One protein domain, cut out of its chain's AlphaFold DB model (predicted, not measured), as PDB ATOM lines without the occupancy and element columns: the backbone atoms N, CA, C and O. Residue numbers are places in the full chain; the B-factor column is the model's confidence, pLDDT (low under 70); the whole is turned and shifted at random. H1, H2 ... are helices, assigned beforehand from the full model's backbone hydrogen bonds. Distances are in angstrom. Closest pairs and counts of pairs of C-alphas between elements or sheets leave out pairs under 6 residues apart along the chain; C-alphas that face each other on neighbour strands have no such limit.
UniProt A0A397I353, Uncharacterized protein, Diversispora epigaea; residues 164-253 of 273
ATOM      1  N   ASP A 164     139.447 184.730 165.175       85.31
ATOM      2  CA  ASP A 164     138.501 185.716 165.700       85.31
ATOM      3  C   ASP A 164     137.278 185.035 166.321       85.31
ATOM      4  O   ASP A 164     136.899 185.346 167.462       85.31
ATOM      5  N   LEU A 165     136.720 184.033 165.635       85.06
ATOM      6  CA  LEU A 165     135.647 183.198 166.167       85.06
ATOM      7  C   LEU A 165     136.103 182.485 167.444       85.06
ATOM      8  O   LEU A 165     135.455 182.617 168.488       85.06
ATOM      9  N   MET A 166     137.256 181.818 167.416       84.94
ATOM     10  CA  MET A 166     137.786 181.094 168.573       84.94
ATOM     11  C   MET A 166     138.094 182.020 169.754       84.94
ATOM     12  O   MET A 166     137.822 181.665 170.906       84.94
ATOM     13  N   LYS A 167     138.569 183.245 169.497       86.62
ATOM     14  CA  LYS A 167     138.758 184.268 170.536       86.62
ATOM     15  C   LYS A 167     137.433 184.681 171.168       86.62
ATOM     16  O   LYS A 167     137.365 184.804 172.392       86.62
ATOM     17  N   SER A 168     136.381 184.875 170.372       84.94
ATOM     18  CA  SER A 168     135.051 185.218 170.891       84.94
ATOM     19  C   SER A 168     134.489 184.111 171.800       84.94
ATOM     20  O   SER A 168     133.995 184.391 172.897       84.94
ATOM     21  N   ILE A 169     134.673 182.846 171.407       86.62
ATOM     22  CA  ILE A 169     134.257 181.659 172.165       86.62
ATOM     23  C   ILE A 169     135.070 181.541 173.461       86.62
ATOM     24  O   ILE A 169     134.494 181.351 174.536       86.62
ATOM     25  N   PHE A 170     136.394 181.726 173.398       84.75
ATOM     26  CA  PHE A 170     137.263 181.732 174.577       84.75
ATOM     27  C   PHE A 170     136.845 182.813 175.584       84.75
ATOM     28  O   PHE A 170     136.756 182.554 176.787       84.75
ATOM     29  N   VAL A 171     136.558 184.030 175.110       84.75
ATOM     30  CA  VAL A 171     136.106 185.136 175.966       84.75
ATOM     31  C   VAL A 171     134.793 184.793 176.668       84.75
ATOM     32  O   VAL A 171     134.667 185.050 177.868       84.75
ATOM     33  N   TYR A 172     133.842 184.198 175.946       85.56
ATOM     34  CA  TYR A 172     132.535 183.833 176.486       85.56
ATOM     35  C   TYR A 172     132.627 182.713 177.532       85.56
ATOM     36  O   TYR A 172     132.099 182.846 178.639       85.56
ATOM     37  N   HIS A 173     133.317 181.616 177.204       83.12
ATOM     38  CA  HIS A 173     133.359 180.431 178.063       83.12
ATOM     39  C   HIS A 173     134.423 180.540 179.154       83.12
ATOM     40  O   HIS A 173     134.116 180.342 180.329       83.12
ATOM     41  N   LEU A 174     135.666 180.867 178.795       78.88
ATOM     42  CA  LEU A 174     136.849 180.633 179.631       78.88
ATOM     43  C   LEU A 174     137.388 181.888 180.333       78.88
ATOM     44  O   LEU A 174     137.746 181.795 181.507       78.88
ATOM     45  N   LYS A 175     137.406 183.066 179.688       78.06
ATOM     46  CA  LYS A 175     138.099 184.273 180.209       78.06
ATOM     47  C   LYS A 175     137.668 184.700 181.615       78.06
ATOM     48  O   LYS A 175     138.490 185.176 182.387       78.06
ATOM     49  N   ARG A 176     136.386 184.549 181.968       70.25
ATOM     50  CA  ARG A 176     135.873 184.893 183.316       70.25
ATOM     51  C   ARG A 176     135.987 183.746 184.326       70.25
ATOM     52  O   ARG A 176     135.661 183.939 185.494       70.25
ATOM     53  N   ARG A 177     136.358 182.544 183.879       71.31
ATOM     54  CA  ARG A 177     136.293 181.300 184.662       71.31
ATOM     55  C   ARG A 177     137.657 180.680 184.944       71.31
ATOM     56  O   ARG A 177     137.727 179.805 185.802       71.31
ATOM     57  N   ILE A 178     138.706 181.133 184.261       69.31
ATOM     58  CA  ILE A 178     140.083 180.720 184.508       69.31
ATOM     59  C   ILE A 178     140.881 181.933 184.982       69.31
ATOM     60  O   ILE A 178     140.922 182.958 184.307       69.31
ATOM     61  N   SER A 179     141.490 181.820 186.162       60.34
ATOM     62  CA  SER A 179     142.246 182.906 186.802       60.34
ATOM     63  C   SER A 179     143.652 183.098 186.225       60.34
ATOM     64  O   SER A 179     144.263 184.140 186.442       60.34
ATOM     65  N   THR A 180     144.179 182.109 185.502       63.59
ATOM     66  CA  THR A 180     145.520 182.134 184.911       63.59
ATOM     67  C   THR A 180     145.480 182.659 183.476       63.59
ATOM     68  O   THR A 180     144.630 182.252 182.684       63.59
ATOM     69  N   CYS A 181     146.424 183.536 183.119       66.31
ATOM     70  CA  CYS A 181     146.649 183.948 181.734       66.31
ATOM     71  C   CYS A 181     147.173 182.742 180.939       66.31
ATOM     72  O   CYS A 181     148.363 182.444 180.963       66.31
ATOM     73  N   ILE A 182     146.264 181.995 180.314       75.56
ATOM     74  CA  ILE A 182     146.598 180.827 179.499       75.56
ATOM     75  C   ILE A 182     146.726 181.259 178.049       75.56
ATOM     76  O   ILE A 182     145.817 181.890 177.501       75.56
ATOM     77  N   ASN A 183     147.819 180.845 177.408       79.88
ATOM     78  CA  ASN A 183     147.961 180.944 175.964       79.88
ATOM     79  C   ASN A 183     147.112 179.860 175.279       79.88
ATOM     80  O   ASN A 183     147.602 178.821 174.851       79.88
ATOM     81  N   TRP A 184     145.801 180.089 175.237       81.12
ATOM     82  CA  TRP A 184     144.834 179.154 174.662       81.12
ATOM     83  C   TRP A 184     145.015 178.976 173.152       81.12
ATOM     84  O   TRP A 184     144.635 177.940 172.626       81.12
ATOM     85  N   GLN A 185     145.590 179.958 172.453       81.88
ATOM     86  CA  GLN A 185     145.848 179.868 171.012       81.88
ATOM     87  C   GLN A 185     146.904 178.806 170.713       81.88
ATOM     88  O   GLN A 185     146.748 178.020 169.781       81.88
ATOM     89  N   GLU A 186     147.930 178.724 171.560       80.94
ATOM     90  CA  GLU A 186     149.000 177.737 171.426       80.94
ATOM     91  C   GLU A 186     148.474 176.298 171.464       80.94
ATOM     92  O   GLU A 186     148.951 175.449 170.718       80.94
ATOM     93  N   PHE A 187     147.438 176.025 172.260       81.44
ATOM     94  CA  PHE A 187     146.773 174.719 172.283       81.44
ATOM     95  C   PHE A 187     146.263 174.297 170.901       81.44
ATOM     96  O   PHE A 187     146.507 173.174 170.460       81.44
ATOM     97  N   PHE A 188     145.567 175.203 170.213       78.12
ATOM     98  CA  PHE A 188     144.985 174.933 168.902       78.12
ATOM     99  C   PHE A 188     146.065 174.857 167.820       78.12
ATOM    100  O   PHE A 188     146.042 173.943 166.999       78.12
ATOM    101  N   ASN A 189     147.069 175.736 167.877       78.81
ATOM    102  CA  ASN A 189     148.204 175.718 166.953       78.81
ATOM    103  C   ASN A 189     149.008 174.413 167.050       78.81
ATOM    104  O   ASN A 189     149.300 173.785 166.032       78.81
ATOM    105  N   GLN A 190     149.325 173.963 168.270       77.00
ATOM    106  CA  GLN A 190     150.041 172.702 168.490       77.00
ATOM    107  C   GLN A 190     149.249 171.499 167.989       77.00
ATOM    108  O   GLN A 190     149.832 170.558 167.450       77.00
ATOM    109  N   TRP A 191     147.926 171.527 168.140       74.38
ATOM    110  CA  TRP A 191     147.080 170.480 167.588       74.38
ATOM    111  C   TRP A 191     147.080 170.464 166.058       74.38
ATOM    112  O   TRP A 191     147.221 169.398 165.467       74.38
ATOM    113  N   LEU A 192     146.978 171.626 165.411       72.56
ATOM    114  CA  LEU A 192     146.951 171.729 163.948       72.56
ATOM    115  C   LEU A 192     148.239 171.231 163.283       72.56
ATOM    116  O   LEU A 192     148.182 170.663 162.188       72.56
ATOM    117  N   ILE A 193     149.379 171.451 163.943       73.75
ATOM    118  CA  ILE A 193     150.714 171.034 163.489       73.75
ATOM    119  C   ILE A 193     150.992 169.559 163.838       73.75
ATOM    120  O   ILE A 193     151.837 168.917 163.214       73.75
ATOM    121  N   GLY A 194     150.290 169.001 164.829       69.62
ATOM    122  CA  GLY A 194     150.506 167.644 165.320       69.62
ATOM    123  C   GLY A 194     150.264 166.555 164.269       69.62
ATOM    124  O   GLY A 194     149.302 166.596 163.507       69.62
ATOM    125  N   LEU A 195     151.123 165.527 164.278       62.59
ATOM    126  CA  LEU A 195     150.953 164.317 163.458       62.59
ATOM    127  C   LEU A 195     149.708 163.513 163.871       62.59
ATOM    128  O   LEU A 195     149.052 162.907 163.030       62.59
ATOM    129  N   SER A 196     149.385 163.515 165.170       66.69
ATOM    130  CA  SER A 196     148.143 162.942 165.689       66.69
ATOM    131  C   SER A 196     147.012 163.923 165.480       66.69
ATOM    132  O   SER A 196     147.056 165.050 165.972       66.69
ATOM    133  N   THR A 197     145.950 163.454 164.848       66.00
ATOM    134  CA  THR A 197     144.711 164.227 164.773       66.00
ATOM    135  C   THR A 197     143.848 164.071 166.021       66.00
ATOM    136  O   THR A 197     142.903 164.840 166.206       66.00
ATOM    137  N   ILE A 198     144.225 163.137 166.906       66.56
ATOM    138  CA  ILE A 198     143.576 162.897 168.191       66.56
ATOM    139  C   ILE A 198     144.222 163.682 169.323       66.56
ATOM    140  O   ILE A 198     145.430 163.588 169.558       66.56
ATOM    141  N   ILE A 199     143.377 164.417 170.052       71.44
ATOM    142  CA  ILE A 199     143.700 165.069 171.321       71.44
ATOM    143  C   ILE A 199     143.053 164.295 172.462       71.44
ATOM    144  O   ILE A 199     141.828 164.214 172.543       71.44
ATOM    145  N   GLU A 200     143.872 163.845 173.409       74.88
ATOM    146  CA  GLU A 200     143.385 163.573 174.758       74.88
ATOM    147  C   GLU A 200     143.351 164.892 175.541       74.88
ATOM    148  O   GLU A 200     144.376 165.533 175.797       74.88
ATOM    149  N   LEU A 201     142.140 165.340 175.868       76.31
ATOM    150  CA  LEU A 201     141.911 166.705 176.323       76.31
ATOM    151  C   LEU A 201     142.612 167.020 177.653       76.31
ATOM    152  O   LEU A 201     143.154 168.113 177.806       76.31
ATOM    153  N   LYS A 202     142.649 166.105 178.634       77.50
ATOM    154  CA  LYS A 202     143.193 166.436 179.964       77.50
ATOM    155  C   LYS A 202     144.706 166.631 179.938       77.50
ATOM    156  O   LYS A 202     145.201 167.544 180.597       77.50
ATOM    157  N   THR A 203     145.450 165.791 179.229       77.62
ATOM    158  CA  THR A 203     146.915 165.873 179.133       77.62
ATOM    159  C   THR A 203     147.347 167.103 178.360       77.62
ATOM    160  O   THR A 203     148.261 167.792 178.808       77.62
ATOM    161  N   GLN A 204     146.679 167.423 177.251       79.69
ATOM    162  CA  GLN A 204     147.020 168.613 176.475       79.69
ATOM    163  C   GLN A 204     146.672 169.891 177.238       79.69
ATOM    164  O   GLN A 204     147.497 170.798 177.298       79.69
ATOM    165  N   LEU A 205     145.523 169.935 177.923       82.00
ATOM    166  CA  LEU A 205     145.204 171.066 178.790       82.00
ATOM    167  C   LEU A 205     146.229 171.225 179.914       82.00
ATOM    168  O   LEU A 205     146.650 172.345 180.162       82.00
ATOM    169  N   LYS A 206     146.705 170.144 180.552       82.00
ATOM    170  CA  LYS A 206     147.747 170.235 181.598       82.00
ATOM    171  C   LYS A 206     149.011 170.967 181.136       82.00
ATOM    172  O   LYS A 206     149.624 171.629 181.961       82.00
ATOM    173  N   LYS A 207     149.386 170.883 179.853       82.06
ATOM    174  CA  LYS A 207     150.559 171.595 179.310       82.06
ATOM    175  C   LYS A 207     150.387 173.116 179.291       82.06
ATOM    176  O   LYS A 207     151.378 173.833 179.283       82.06
ATOM    177  N   LEU A 208     149.145 173.598 179.270       82.44
ATOM    178  CA  LEU A 208     148.819 175.025 179.220       82.44
ATOM    179  C   LEU A 208     148.836 175.700 180.592       82.44
ATOM    180  O   LEU A 208     148.853 176.927 180.677       82.44
ATOM    181  N   TYR A 209     148.769 174.908 181.659       81.81
ATOM    182  CA  TYR A 209     148.765 175.406 183.024       81.81
ATOM    183  C   TYR A 209     150.157 175.253 183.657       81.81
ATOM    184  O   TYR A 209     150.937 174.395 183.240       81.81
ATOM    185  N   PRO A 210     150.476 176.047 184.696       82.19
ATOM    186  CA  PRO A 210     151.679 175.840 185.495       82.19
ATOM    187  C   PRO A 210     151.774 174.397 186.008       82.19
ATOM    188  O   PRO A 210     150.763 173.778 186.336       82.19
ATOM    189  N   SER A 211     152.991 173.865 186.129       79.62
ATOM    190  CA  SER A 211     153.249 172.456 186.476       79.62
ATOM    191  C   SER A 211     152.646 172.002 187.815       79.62
ATOM    192  O   SER A 211     152.395 170.814 188.007       79.62
ATOM    193  N   ASN A 212     152.379 172.932 188.734       81.06
ATOM    194  CA  ASN A 212     151.737 172.686 190.027       81.06
ATOM    195  C   ASN A 212     150.205 172.855 190.012       81.06
ATOM    196  O   ASN A 212     149.549 172.572 191.018       81.06
ATOM    197  N   HIS A 213     149.615 173.308 188.904       83.12
ATOM    198  CA  HIS A 213     148.182 173.566 188.810       83.12
ATOM    199  C   HIS A 213     147.397 172.272 188.597       83.12
ATOM    200  O   HIS A 213     147.652 171.493 187.677       83.12
ATOM    201  N   LYS A 214     146.370 172.065 189.422       83.69
ATOM    202  CA  LYS A 214     145.403 170.982 189.238       83.69
ATOM    203  C   LYS A 214     144.136 171.550 188.616       83.69
ATOM    204  O   LYS A 214     143.376 172.230 189.298       83.69
ATOM    205  N   ILE A 215     143.899 171.213 187.346       82.50
ATOM    206  CA  ILE A 215     142.660 171.572 186.645       82.50
ATOM    207  C   ILE A 215     141.480 170.978 187.414       82.50
ATOM    208  O   ILE A 215     141.356 169.755 187.539       82.50
ATOM    209  N   ASN A 216     140.618 171.839 187.942       83.81
ATOM    210  CA  ASN A 216     139.455 171.405 188.704       83.81
ATOM    211  C   ASN A 216     138.274 171.053 187.779       83.81
ATOM    212  O   ASN A 216     138.263 171.335 186.577       83.81
ATOM    213  N   ALA A 217     137.229 170.446 188.347       83.81
ATOM    214  CA  ALA A 217     136.061 170.015 187.580       83.81
ATOM    215  C   ALA A 217     135.335 171.171 186.866       83.81
ATOM    216  O   ALA A 217     134.777 170.971 185.788       83.81
ATOM    217  N   ARG A 218     135.335 172.382 187.437       83.00
ATOM    218  CA  ARG A 218     134.678 173.561 186.854       83.00
ATOM    219  C   ARG A 218     135.443 174.084 185.640       83.00
ATOM    220  O   ARG A 218     134.820 174.384 184.621       83.00
ATOM    221  N   GLU A 219     136.766 174.167 185.734       83.88
ATOM    222  CA  GLU A 219     137.642 174.523 184.614       83.88
ATOM    223  C   GLU A 219     137.476 173.512 183.480       83.88
ATOM    224  O   GLU A 219     137.197 173.895 182.346       83.88
ATOM    225  N   PHE A 220     137.516 172.215 183.801       83.81
ATOM    226  CA  PHE A 220     137.351 171.159 182.806       83.81
ATOM    227  C   PHE A 220     135.970 171.185 182.128       83.81
ATOM    228  O   PHE A 220     135.884 171.080 180.909       83.81
ATOM    229  N   ARG A 221     134.877 171.404 182.880       81.94
ATOM    230  CA  ARG A 221     133.529 171.594 182.299       81.94
ATOM    231  C   ARG A 221     133.455 172.805 181.375       81.94
ATOM    232  O   ARG A 221     132.723 172.774 180.396       81.94
ATOM    233  N   THR A 222     134.194 173.865 181.681       81.94
ATOM    234  CA  THR A 222     134.206 175.077 180.858       81.94
ATOM    235  C   THR A 222     134.947 174.843 179.542       81.94
ATOM    236  O   THR A 222     134.453 175.246 178.493       81.94
ATOM    237  N   TRP A 223     136.071 174.122 179.579       83.62
ATOM    238  CA  TRP A 223     136.746 173.654 178.366       83.62
ATOM    239  C   TRP A 223     135.836 172.752 177.532       83.62
ATOM    240  O   TRP A 223     135.689 172.972 176.336       83.62
ATOM    241  N   LYS A 224     135.139 171.801 178.162       81.31
ATOM    242  CA  LYS A 224     134.161 170.961 177.457       81.31
ATOM    243  C   LYS A 224     133.009 171.765 176.851       81.31
ATOM    244  O   LYS A 224     132.605 171.460 175.738       81.31
ATOM    245  N   ALA A 225     132.518 172.809 177.518       78.94
ATOM    246  CA  ALA A 225     131.478 173.680 176.968       78.94
ATOM    247  C   ALA A 225     131.958 174.454 175.727       78.94
ATOM    248  O   ALA A 225     131.244 174.497 174.730       78.94
ATOM    249  N   MET A 226     133.182 174.994 175.762       81.69
ATOM    250  CA  MET A 226     133.809 175.634 174.597       81.69
ATOM    251  C   MET A 226     133.951 174.662 173.419       81.69
ATOM    252  O   MET A 226     133.721 175.044 172.275       81.69
ATOM    253  N   LEU A 227     134.296 173.407 173.710       77.44
ATOM    254  CA  LEU A 227     134.572 172.365 172.723       77.44
ATOM    255  C   LEU A 227     133.357 171.448 172.449       77.44
ATOM    256  O   LEU A 227     133.522 170.370 171.899       77.44
ATOM    257  N   ARG A 228     132.128 171.810 172.849       69.94
ATOM    258  CA  ARG A 228     130.908 170.993 172.632       69.94
ATOM    259  C   ARG A 228     130.974 169.528 173.131       69.94
ATOM    260  O   ARG A 228     130.421 168.629 172.511       69.94
ATOM    261  N   ASN A 229     131.570 169.283 174.298       56.94
ATOM    262  CA  ASN A 229     131.541 168.001 175.029       56.94
ATOM    263  C   ASN A 229     132.141 166.765 174.327       56.94
ATOM    264  O   ASN A 229     131.965 165.661 174.841       56.94
ATOM    265  N   VAL A 230     132.884 166.898 173.227       55.16
ATOM    266  CA  VAL A 230     133.503 165.722 172.594       55.16
ATOM    267  C   VAL A 230     134.794 165.347 173.336       55.16
ATOM    268  O   VAL A 230     135.677 166.182 173.541       55.16
ATOM    269  N   GLU A 231     134.882 164.094 173.796       49.16
ATOM    270  CA  GLU A 231     136.018 163.597 174.595       49.16
ATOM    271  C   GLU A 231     137.188 163.086 173.738       49.16
ATOM    272  O   GLU A 231     138.323 163.082 174.214       49.16
ATOM    273  N   PHE A 232     136.937 162.746 172.467       52.31
ATOM    274  CA  PHE A 232     137.946 162.352 171.481       52.31
ATOM    275  C   PHE A 232     137.684 163.039 170.139       52.31
ATOM    276  O   PHE A 232     136.581 162.976 169.606       52.31
ATOM    277  N   TRP A 233     138.714 163.671 169.585       60.78
ATOM    278  CA  TRP A 233     138.666 164.351 168.287       60.78
ATOM    279  C   TRP A 233     139.487 163.573 167.271       60.78
ATOM    280  O   TRP A 233     140.501 163.018 167.651       60.78
ATOM    281  N   SER A 234     139.103 163.558 165.999       58.50
ATOM    282  CA  SER A 234     139.991 163.207 164.888       58.50
ATOM    283  C   SER A 234     139.652 164.147 163.738       58.50
ATOM    284  O   SER A 234     138.490 164.273 163.366       58.50
ATOM    285  N   ARG A 235     140.654 164.838 163.192       60.59
ATOM    286  CA  ARG A 235     140.559 165.577 161.919       60.59
ATOM    287  C   ARG A 235     140.982 164.719 160.719       60.59
ATOM    288  O   ARG A 235     141.323 165.261 159.671       60.59
ATOM    289  N   SER A 236     141.067 163.400 160.904       61.19
ATOM    290  CA  SER A 236     141.457 162.473 159.847       61.19
ATOM    291  C   SER A 236     140.467 162.548 158.693       61.19
ATOM    292  O   SER A 236     139.279 162.284 158.858       61.19
ATOM    293  N   LEU A 237     140.972 162.922 157.522       60.94
ATOM    294  CA  LEU A 237     140.235 162.852 156.264       60.94
ATOM    295  C   LEU A 237     140.657 161.627 155.444       60.94
ATOM    296  O   LEU A 237     140.106 161.408 154.367       60.94
ATOM    297  N   THR A 238     141.649 160.858 155.916       64.25
ATOM    298  CA  THR A 238     142.230 159.747 155.157       64.25
ATOM    299  C   THR A 238     142.525 158.522 156.034       64.25
ATOM    300  O   THR A 238     142.945 158.663 157.186       64.25
ATOM    301  N   PRO A 239     142.378 157.297 155.497       62.44
ATOM    302  CA  PRO A 239     142.619 156.061 156.249       62.44
ATOM    303  C   PRO A 239     144.032 155.935 156.855       62.44
ATOM    304  O   PRO A 239     144.225 155.262 157.869       62.44
ATOM    305  N   GLU A 240     145.040 156.574 156.259       70.94
ATOM    306  CA  GLU A 240     146.435 156.548 156.722       70.94
ATOM    307  C   GLU A 240     146.617 157.310 158.040       70.94
ATOM    308  O   GLU A 240     147.373 156.888 158.925       70.94
ATOM    309  N   ILE A 241     145.898 158.424 158.186       67.19
ATOM    310  CA  ILE A 241     145.904 159.226 159.405       67.19
ATOM    311  C   ILE A 241     145.182 158.459 160.516       67.19
ATOM    312  O   ILE A 241     145.694 158.394 161.633       67.19
ATOM    313  N   ASP A 242     144.074 157.780 160.211       67.69
ATOM    314  CA  ASP A 242     143.377 156.933 161.185       67.69
ATOM    315  C   ASP A 242     144.221 155.752 161.656       67.69
ATOM    316  O   ASP A 242     144.275 155.474 162.854       67.69
ATOM    317  N   LYS A 243     144.971 155.108 160.757       71.44
ATOM    318  CA  LYS A 243     145.941 154.074 161.144       71.44
ATOM    319  C   LYS A 243     146.988 154.619 162.121       71.44
ATOM    320  O   LYS A 243     147.273 153.984 163.136       71.44
ATOM    321  N   THR A 244     147.522 155.807 161.839       74.19
ATOM    322  CA  THR A 244     148.510 156.478 162.699       74.19
ATOM    323  C   THR A 244     147.908 156.844 164.060       74.19
ATOM    324  O   THR A 244     148.520 156.613 165.103       74.19
ATOM    325  N   ASN A 245     146.677 157.355 164.074       72.12
ATOM    326  CA  ASN A 245     145.938 157.677 165.290       72.12
ATOM    327  C   ASN A 245     145.700 156.442 166.174       72.12
ATOM    328  O   ASN A 245     145.916 156.497 167.385       72.12
ATOM    329  N   LEU A 246     145.265 155.327 165.577       73.19
ATOM    330  CA  LEU A 246     145.041 154.066 166.286       73.19
ATOM    331  C   LEU A 246     146.343 153.538 166.894       73.19
ATOM    332  O   LEU A 246     146.352 153.096 168.041       73.19
ATOM    333  N   GLU A 247     147.462 153.642 166.176       73.75
ATOM    334  CA  GLU A 247     148.769 153.263 166.711       73.75
ATOM    335  C   GLU A 247     149.165 154.123 167.924       73.75
ATOM    336  O   GLU A 247     149.648 153.599 168.930       73.75
ATOM    337  N   ILE A 248     148.917 155.436 167.872       71.81
ATOM    338  CA  ILE A 248     149.183 156.356 168.986       71.81
ATOM    339  C   ILE A 248     148.312 156.016 170.198       71.81
ATOM    340  O   ILE A 248     148.835 155.900 171.307       71.81
ATOM    341  N   LEU A 249     147.008 155.806 170.000       71.25
ATOM    342  CA  LEU A 249     146.093 155.437 171.081       71.25
ATOM    343  C   LEU A 249     146.454 154.084 171.711       71.25
ATOM    344  O   LEU A 249     146.373 153.935 172.931       71.25
ATOM    345  N   TYR A 250     146.891 153.118 170.902       72.62
ATOM    346  CA  TYR A 250     147.398 151.834 171.383       72.62
ATOM    347  C   TYR A 250     148.669 152.005 172.226       72.62
ATOM    348  O   TYR A 250     148.722 151.528 173.358       72.62
ATOM    349  N   ARG A 251     149.663 152.763 171.738       74.62
ATOM    350  CA  ARG A 251     150.900 153.063 172.487       74.62
ATOM    351  C   ARG A 251     150.636 153.813 173.797       74.62
ATOM    352  O   ARG A 251     151.378 153.641 174.757       74.62
ATOM    353  N   GLN A 252     149.595 154.642 173.837       69.31
ATOM    354  CA  GLN A 252     149.176 155.384 175.029       69.31
ATOM    355  C   GLN A 252     148.304 154.561 175.994       69.31
ATOM    356  O   GLN A 252     147.949 155.059 177.061       69.31
ATOM    357  N   GLY A 253     147.967 153.313 175.651       71.56
ATOM    358  CA  GLY A 253     147.164 152.421 176.492       71.56
ATOM    359  C   GLY A 253     145.662 152.727 176.497       71.56
ATOM    360  O   GLY A 253     144.945 152.199 177.342       71.56
TER     361      GLY A 253
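What this domain is: This is residues 164 to 253 of the 273 residues of an uncharacterized protein of Diversispora epigaea (UniProt A0A397I353). Four short helices form a loosely joined body of two touching pairs, H1 with H4 and H2 with H3, and a fifth helix, H5, lies off one end of it, reached by a long link and touching no other helix. The two pairs come close to each other but have few contacts between them. The printed part has 90 residues with five named helices, H1 to H5 in chain order, and no named strand; the class is all helix. By its radius of gyration of the C-alphas, 14.1 A, the whole is compact, and it spans 40 by 31 by 21 A.

Where its parts are: H1 is residues 164 to 173, 14.4 A long, beginning at C-alpha 164 at (138.501, 185.716, 165.700). H2 is residues 184 to 193, 15.0 A. H3 is residues 201 to 208, 11.2 A. H4 is residues 217 to 226, 14.3 A. H5, the longest, is residues 239 to 251, 18.5 A, ending at C-alpha 251 at (150.900, 153.063, 172.487).

How they stand to each other: H1 and H4 touch, with the closest C-alphas, those of His 173 and Met 226, 5.9 A apart; they run opposite ways at a shallow tilt of 33 degrees, only just short of steep. H1 and H2 are close but not clearly touching, with the closest C-alphas, those of Phe 170 and Trp 184, 8.0 A apart. H2 and H3 touch, with the closest C-alphas, those of Phe 187 and Leu 208, 7.2 A apart, at a steep tilt of 64 degrees, opposite ways. H3 and H4 are near each other. H5 is apart from H1, H2, H3 and H4. In H1, H4 and H5 every O i to N i+4 pair is within hydrogen-bond range; in H2 5 of 6 are, in H3 3 of 4.

The domain as a whole: The two C-alphas farthest apart are those of Ser 179 and Pro 239, at 40.7 A. The printed part has no cut. The link from H4 to H5, residues 227 to 238, is long. Mean pLDDT of the printed part is 74.8; 24 residues are under 70, among them 228 to 239.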